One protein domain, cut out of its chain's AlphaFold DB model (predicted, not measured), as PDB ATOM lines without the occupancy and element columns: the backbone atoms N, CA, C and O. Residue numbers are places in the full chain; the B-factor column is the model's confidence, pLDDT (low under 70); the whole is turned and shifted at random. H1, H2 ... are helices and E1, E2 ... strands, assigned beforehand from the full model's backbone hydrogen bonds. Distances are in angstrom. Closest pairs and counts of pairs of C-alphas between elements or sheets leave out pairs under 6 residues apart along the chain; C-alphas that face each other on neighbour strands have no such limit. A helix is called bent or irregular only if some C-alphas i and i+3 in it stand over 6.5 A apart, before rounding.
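This is residues 15 to 72 of the 87 residues of an uncharacterized protein of Methylobacterium terrae (UniProt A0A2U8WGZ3). A two-stranded antiparallel hairpin, E1 and E2, extends at one end into a long loop, residues 26 to 39, while the short helix H1 lies near its other end and the longer helix H2 lies over one face of the hairpin, near both strands. The printed part has 58 residues, with two named strands followed by two named helices, in the order E1, E2, H1, H2; the class is mixed, helices and strands. It is compact, with a radius of gyration of the C-alphas of 11.7 A, yet elongated, spanning 33 by 17 by 17 A.

E1, residues 18 to 25, and E2, residues 40 to 45, form an antiparallel hairpin with 144 degrees between their directions. N 22 and O 44 are 2.8 A apart and N 41 and O 24 3.0 A, both within hydrogen-bond range. From E1 to H1, residues 47 to 52, the closest C-alphas are those of Val 20 and Gly 49, 5.4 A apart. From E2 to H2, residues 61 to 71, they are those of Trp 40 and Pro 61, 6.3 A apart. H1 and H2 are close but not clearly touching, with the C-alphas of Gly 49 and Ile 68 closest at 7.7 A. Their lines are about perpendicular, at 78 degrees. H1 is only just irregular: C-alphas 48 and 51 are 6.7 A apart, and its line is a rough one. Of the O i to N i+4 pairs, 0 of 2 in H1 and 6 of 7 in H2 are within hydrogen-bond range; in H1, 2 of 3 O i to N i+3 pairs are.

E1 is 21.3 A long, from C-alpha 18 at (32.225, 19.902, 33.684); E2 is 13.7 A and H1 10.2 A. H2 is 15.6 A long and ends with C-alpha 71 at (47.487, 20.737, 34.534).

The C-alphas of Gly 16 and Thr 30 are the two farthest apart, at 35.3 A. The printed part has no cut. The link from E1 to E2 is long, with 14 residues. Mean pLDDT of the printed part is 79.0; residues 28 to 34 and residue 53 are under 70.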
ATOM      1  N   LEU A  15      36.063  18.547  31.075       79.38
ATOM      2  CA  LEU A  15      36.723  17.500  31.855       79.38
ATOM      3  C   LEU A  15      35.652  16.666  32.551       79.38
ATOM      4  O   LEU A  15      34.977  17.124  33.473       79.38
ATOM      5  N   GLY A  16      35.474  15.433  32.075       79.31
ATOM      6  CA  GLY A  16      34.313  14.623  32.430       79.31
ATOM      7  C   GLY A  16      33.035  15.282  31.911       79.31
ATOM      8  O   GLY A  16      32.816  15.343  30.707       79.31
ATOM      9  N   ASP A  17      32.219  15.796  32.827       79.88
ATOM     10  CA  ASP A  17      30.934  16.449  32.538       79.88
ATOM     11  C   ASP A  17      30.922  17.924  32.998       79.88
ATOM     12  O   ASP A  17      29.877  18.554  33.122       79.88
ATOM     13  N   GLU A  18      32.090  18.496  33.298       81.19
ATOM     14  CA  GLU A  18      32.225  19.902  33.684       81.19
ATOM     15  C   GLU A  18      32.900  20.704  32.569       81.19
ATOM     16  O   GLU A  18      33.978  20.338  32.097       81.19
ATOM     17  N   LEU A  19      32.264  21.800  32.140       83.81
ATOM     18  CA  LEU A  19      32.868  22.753  31.210       83.81
ATOM     19  C   LEU A  19      33.984  23.503  31.937       83.81
ATOM     20  O   LEU A  19      33.713  24.278  32.853       83.81
ATOM     21  N   VAL A  20      35.225  23.315  31.498       84.00
ATOM     22  CA  VAL A  20      36.394  23.926  32.147       84.00
ATOM     23  C   VAL A  20      36.998  25.061  31.338       84.00
ATOM     24  O   VAL A  20      37.657  25.926  31.913       84.00
ATOM     25  N   SER A  21      36.790  25.099  30.019       86.31
ATOM     26  CA  SER A  21      37.336  26.172  29.191       86.31
ATOM     27  C   SER A  21      36.624  26.334  27.852       86.31
ATOM     28  O   SER A  21      36.107  25.378  27.277       86.31
ATOM     29  N   VAL A  22      36.635  27.567  27.350       87.50
ATOM     30  CA  VAL A  22      36.188  27.948  26.012       87.50
ATOM     31  C   VAL A  22      37.404  28.375  25.206       87.50
ATOM     32  O   VAL A  22      38.231  29.181  25.647       87.50
ATOM     33  N   LEU A  23      37.476  27.849  23.996       86.81
ATOM     34  CA  LEU A  23      38.504  28.105  23.013       86.81
ATOM     35  C   LEU A  23      37.919  28.844  21.830       86.81
ATOM     36  O   LEU A  23      36.812  28.544  21.388       86.81
ATOM     37  N   VAL A  24      38.710  29.744  21.266       85.75
ATOM     38  CA  VAL A  24      38.414  30.355  19.974       85.75
ATOM     39  C   VAL A  24      39.602  30.213  19.050       85.75
ATOM     40  O   VAL A  24      40.762  30.347  19.463       85.75
ATOM     41  N   ARG A  25      39.308  29.945  17.783       84.94
ATOM     42  CA  ARG A  25      40.289  29.989  16.717       84.94
ATOM     43  C   ARG A  25      40.514  31.438  16.324       84.94
ATOM     44  O   ARG A  25      39.602  32.146  15.904       84.94
ATOM     45  N   LEU A  26      41.754  31.876  16.460       81.06
ATOM     46  CA  LEU A  26      42.172  33.208  16.082       81.06
ATOM     47  C   LEU A  26      42.148  33.336  14.563       81.06
ATOM     48  O   LEU A  26      42.858  32.643  13.822       81.06
ATOM     49  N   GLU A  27      41.317  34.255  14.105       73.06
ATOM     50  CA  GLU A  27      41.264  34.648  12.712       73.06
ATOM     51  C   GLU A  27      42.325  35.705  12.402       73.06
ATOM     52  O   GLU A  27      42.720  36.484  13.276       73.06
ATOM     53  N   PRO A  28      42.824  35.739  11.158       63.91
ATOM     54  CA  PRO A  28      43.757  36.771  10.744       63.91
ATOM     55  C   PRO A  28      43.041  38.128  10.734       63.91
ATOM     56  O   PRO A  28      42.127  38.354   9.946       63.91
ATOM     57  N   GLY A  29      43.473  39.045  11.598       61.44
ATOM     58  CA  GLY A  29      42.922  40.394  11.673       61.44
ATOM     59  C   GLY A  29      43.344  41.123  12.943       61.44
ATOM     60  O   GLY A  29      43.607  40.505  13.973       61.44
ATOM     61  N   THR A  30      43.405  42.452  12.882       47.97
ATOM     62  CA  THR A  30      43.680  43.311  14.041       47.97
ATOM     63  C   THR A  30      42.618  43.044  15.118       47.97
ATOM     64  O   THR A  30      41.434  43.201  14.821       47.97
ATOM     65  N   PRO A  31      42.984  42.628  16.346       62.69
ATOM     66  CA  PRO A  31      44.255  42.908  17.025       62.69
ATOM     67  C   PRO A  31      45.320  41.793  17.016       62.69
ATOM     68  O   PRO A  31      46.355  41.961  17.656       62.69
ATOM     69  N   HIS A  32      45.116  40.663  16.340       63.44
ATOM     70  CA  HIS A  32      46.056  39.541  16.381       63.44
ATOM     71  C   HIS A  32      47.066  39.601  15.232       63.44
ATOM     72  O   HIS A  32      46.717  39.849  14.076       63.44
ATOM     73  N   ALA A  33      48.337  39.358  15.562       65.94
ATOM     74  CA  ALA A  33      49.394  39.244  14.570       65.94
ATOM     75  C   ALA A  33      49.059  38.123  13.564       65.94
ATOM     76  O   ALA A  33      48.500  37.093  13.952       65.94
ATOM     77  N   PRO A  34      49.406  38.282  12.276       67.75
ATOM     78  CA  PRO A  34      49.083  37.299  11.241       67.75
ATOM     79  C   PRO A  34      49.725  35.923  11.489       67.75
ATOM     80  O   PRO A  34      49.225  34.921  10.990       67.75
ATOM     81  N   GLU A  35      50.787  35.849  12.293       72.44
ATOM     82  CA  GLU A  35      51.420  34.603  12.758       72.44
ATOM     83  C   GLU A  35      50.568  33.797  13.757       72.44
ATOM     84  O   GLU A  35      50.820  32.614  13.981       72.44
ATOM     85  N   HIS A  36      49.540  34.409  14.349       70.62
ATOM     86  CA  HIS A  36      48.569  33.733  15.215       70.62
ATOM     87  C   HIS A  36      47.365  33.193  14.440       70.62
ATOM     88  O   HIS A  36      46.440  32.636  15.030       70.62
ATOM     89  N   ARG A  37      47.370  33.349  13.116       71.31
ATOM     90  CA  ARG A  37      46.323  32.851  12.234       71.31
ATOM     91  C   ARG A  37      46.114  31.352  12.450       71.31
ATOM     92  O   ARG A  37      47.065  30.579  12.436       71.31
ATOM     93  N   HIS A  38      44.850  30.959  12.584       78.81
ATOM     94  CA  HIS A  38      44.406  29.582  12.805       78.81
ATOM     95  C   HIS A  38      44.830  28.958  14.140       78.81
ATOM     96  O   HIS A  38      44.502  27.793  14.355       78.81
ATOM     97  N   LYS A  39      45.485  29.711  15.031       84.81
ATOM     98  CA  LYS A  39      45.829  29.228  16.367       84.81
ATOM     99  C   LYS A  39      44.632  29.293  17.300       84.81
ATOM    100  O   LYS A  39      43.790  30.177  17.193       84.81
ATOM    101  N   TRP A  40      44.589  28.377  18.245       86.38
ATOM    102  CA  TRP A  40      43.591  28.277  19.289       86.38
ATOM    103  C   TRP A  40      44.069  28.984  20.544       86.38
ATOM    104  O   TRP A  40      45.221  28.841  20.966       86.38
ATOM    105  N   ARG A  41      43.165  29.755  21.142       84.75
ATOM    106  CA  ARG A  41      43.404  30.467  22.393       84.75
ATOM    107  C   ARG A  41      42.279  30.177  23.373       84.75
ATOM    108  O   ARG A  41      41.108  30.271  23.010       84.75
ATOM    109  N   VAL A  42      42.648  29.916  24.625       84.69
ATOM    110  CA  VAL A  42      41.711  29.929  25.753       84.69
ATOM    111  C   VAL A  42      41.201  31.359  25.949       84.69
ATOM    112  O   VAL A  42      41.981  32.268  26.248       84.69
ATOM    113  N   THR A  43      39.904  31.562  25.743       82.00
ATOM    114  CA  THR A  43      39.226  32.853  25.955       82.00
ATOM    115  C   THR A  43      38.656  32.935  27.362       82.00
ATOM    116  O   THR A  43      38.870  33.921  28.064       82.00
ATOM    117  N   GLU A  44      37.990  31.868  27.792       83.81
ATOM    118  CA  GLU A  44      37.428  31.753  29.129       83.81
ATOM    119  C   GLU A  44      37.820  30.419  29.744       83.81
ATOM    120  O   GLU A  44      37.962  29.400  29.061       83.81
ATOM    121  N   ALA A  45      38.013  30.435  31.054       83.69
ATOM    122  CA  ALA A  45      38.262  29.241  31.828       83.69
ATOM    123  C   ALA A  45      37.437  29.296  33.114       83.69
ATOM    124  O   ALA A  45      37.289  30.359  33.717       83.69
ATOM    125  N   TYR A  46      36.893  28.150  33.506       80.69
ATOM    126  CA  TYR A  46      35.932  28.013  34.594       80.69
ATOM    127  C   TYR A  46      36.433  27.013  35.634       80.69
ATOM    128  O   TYR A  46      37.238  26.130  35.334       80.69
ATOM    129  N   GLY A  47      35.961  27.175  36.874       78.56
ATOM    130  CA  GLY A  47      36.297  26.290  37.990       78.56
ATOM    131  C   GLY A  47      37.818  26.128  38.166       78.56
ATOM    132  O   GLY A  47      38.519  27.137  38.298       78.56
ATOM    133  N   PRO A  48      38.357  24.894  38.141       71.81
ATOM    134  CA  PRO A  48      39.794  24.651  38.283       71.81
ATOM    135  C   PRO A  48      40.614  25.217  37.105       71.81
ATOM    136  O   PRO A  48      41.804  25.491  37.250       71.81
ATOM    137  N   GLY A  49      39.973  25.480  35.961       71.25
ATOM    138  CA  GLY A  49      40.583  26.083  34.781       71.25
ATOM    139  C   GLY A  49      40.932  27.566  34.922       71.25
ATOM    140  O   GLY A  49      41.717  28.063  34.124       71.25
ATOM    141  N   VAL A  50      40.433  28.301  35.927       76.38
ATOM    142  CA  VAL A  50      40.711  29.751  36.073       76.38
ATOM    143  C   VAL A  50      42.215  30.049  36.186       76.38
ATOM    144  O   VAL A  50      42.697  31.064  35.677       76.38
ATOM    145  N   SER A  51      42.996  29.133  36.769       72.31
ATOM    146  CA  SER A  51      44.464  29.234  36.827       72.31
ATOM    147  C   SER A  51      45.144  29.171  35.449       72.31
ATOM    148  O   SER A  51      46.312  29.536  35.320       72.31
ATOM    149  N   LEU A  52      44.416  28.765  34.408       73.19
ATOM    150  CA  LEU A  52      44.879  28.615  33.030       73.19
ATOM    151  C   LEU A  52      44.666  29.877  32.180       73.19
ATOM    152  O   LEU A  52      44.925  29.857  30.980       73.19
ATOM    153  N   ALA A  53      44.261  31.002  32.779       65.81
ATOM    154  CA  ALA A  53      44.020  32.270  32.077       65.81
ATOM    155  C   ALA A  53      45.233  32.815  31.278       65.81
ATOM    156  O   ALA A  53      45.077  33.706  30.445       65.81
ATOM    157  N   ARG A  54      46.445  32.289  31.512       73.69
ATOM    158  CA  ARG A  54      47.664  32.572  30.725       73.69
ATOM    159  C   ARG A  54      48.093  31.401  29.834       73.69
ATOM    160  O   ARG A  54      49.291  31.186  29.646       73.69
ATOM    161  N   ALA A  55      47.143  30.628  29.320       80.00
ATOM    162  CA  ALA A  55      47.448  29.541  28.402       80.00
ATOM    163  C   ALA A  55      48.190  30.065  27.154       80.00
ATOM    164  O   ALA A  55      47.891  31.168  26.675       80.00
ATOM    165  N   PRO A  56      49.161  29.299  26.628       84.00
ATOM    166  CA  PRO A  56      49.809  29.630  25.367       84.00
ATOM    167  C   PRO A  56      48.816  29.535  24.196       84.00
ATOM    168  O   PRO A  56      47.659  29.148  24.351       84.00
ATOM    169  N   LEU A  57      49.270  29.925  23.007       86.00
ATOM    170  CA  LEU A  57      48.537  29.663  21.772       86.00
ATOM    171  C   LEU A  57      48.858  28.255  21.283       86.00
ATOM    172  O   LEU A  57      50.016  27.841  21.324       86.00
ATOM    173  N   PHE A  58      47.850  27.564  20.768       87.12
ATOM    174  CA  PHE A  58      47.964  26.184  20.306       87.12
ATOM    175  C   PHE A  58      47.621  26.075  18.827       87.12
ATOM    176  O   PHE A  58      46.833  26.859  18.312       87.12
ATOM    177  N   ASP A  59      48.178  25.094  18.127       85.44
ATOM    178  CA  ASP A  59      47.879  24.896  16.705       85.44
ATOM    179  C   ASP A  59      46.593  24.081  16.482       85.44
ATOM    180  O   ASP A  59      45.941  24.211  15.447       85.44
ATOM    181  N   THR A  60      46.184  23.273  17.468       85.62
ATOM    182  CA  THR A  60      44.984  22.422  17.413       85.62
ATOM    183  C   THR A  60      44.196  22.495  18.726       85.62
ATOM    184  O   THR A  60      44.791  22.760  19.774       85.62
ATOM    185  N   PRO A  61      42.870  22.254  18.704       83.88
ATOM    186  CA  PRO A  61      42.072  22.212  19.929       83.88
ATOM    187  C   PRO A  61      42.442  21.006  20.809       83.88
ATOM    188  O   PRO A  61      42.404  21.106  22.032       83.88
ATOM    189  N   ASP A  62      42.875  19.904  20.191       85.62
ATOM    190  CA  ASP A  62      43.318  18.679  20.867       85.62
ATOM    191  C   ASP A  62      44.552  18.929  21.748       85.62
ATOM    192  O   ASP A  62      44.576  18.565  22.920       85.62
ATOM    193  N   ALA A  63      45.532  19.685  21.233       87.88
ATOM    194  CA  ALA A  63      46.703  20.098  22.009       87.88
ATOM    195  C   ALA A  63      46.335  20.967  23.221       87.88
ATOM    196  O   ALA A  63      47.048  20.962  24.225       87.88
ATOM    197  N   VAL A  64      45.229  21.715  23.145       85.56
ATOM    198  CA  VAL A  64      44.739  22.466  24.301       85.56
ATOM    199  C   VAL A  64      44.127  21.514  25.321       85.56
ATOM    200  O   VAL A  64      44.413  21.644  26.506       85.56
ATOM    201  N   ALA A  65      43.300  20.564  24.875       83.94
ATOM    202  CA  ALA A  65      42.679  19.578  25.753       83.94
ATOM    203  C   ALA A  65      43.736  18.781  26.534       83.94
ATOM    204  O   ALA A  65      43.625  18.668  27.753       83.94
ATOM    205  N   ASP A  66      44.794  18.326  25.858       87.38
ATOM    206  CA  ASP A  66      45.929  17.633  26.478       87.38
ATOM    207  C   ASP A  66      46.664  18.526  27.493       87.38
ATOM    208  O   ASP A  66      46.859  18.151  28.650       87.38
ATOM    209  N   TRP A  67      46.962  19.776  27.120       87.50
ATOM    210  CA  TRP A  67      47.611  20.743  28.010       87.50
ATOM    211  C   TRP A  67      46.780  21.074  29.260       87.50
ATOM    212  O   TRP A  67      47.346  21.297  30.337       87.50
ATOM    213  N   ILE A  68      45.449  21.126  29.123       84.44
ATOM    214  CA  ILE A  68      44.506  21.314  30.231       84.44
ATOM    215  C   ILE A  68      44.487  20.061  31.117       84.44
ATOM    216  O   ILE A  68      44.572  20.191  32.337       84.44
ATOM    217  N   ALA A  69      44.411  18.866  30.525       83.06
ATOM    218  CA  ALA A  69      44.381  17.595  31.248       83.06
ATOM    219  C   ALA A  69      45.669  17.330  32.047       83.06
ATOM    220  O   ALA A  69      45.605  16.802  33.151       83.06
ATOM    221  N   ASP A  70      46.825  17.752  31.529       85.44
ATOM    222  CA  ASP A  70      48.122  17.691  32.220       85.44
ATOM    223  C   ASP A  70      48.184  18.603  33.464       85.44
ATOM    224  O   ASP A  70      48.903  18.324  34.423       85.44
ATOM    225  N   ARG A  71      47.419  19.705  33.478       84.12
ATOM    226  CA  ARG A  71      47.487  20.737  34.534       84.12
ATOM    227  C   ARG A  71      46.375  20.665  35.557       84.12
ATOM    228  O   ARG A  71      46.559  21.142  36.678       84.12
ATOM    229  N   LEU A  72      45.218  20.153  35.167       80.44
ATOM    230  CA  LEU A  72      44.079  20.047  36.057       80.44
ATOM    231  C   LEU A  72      44.053  18.657  36.686       80.44
ATOM    232  O   LEU A  72      44.230  17.662  35.985       80.44
TER     233      LEU A  72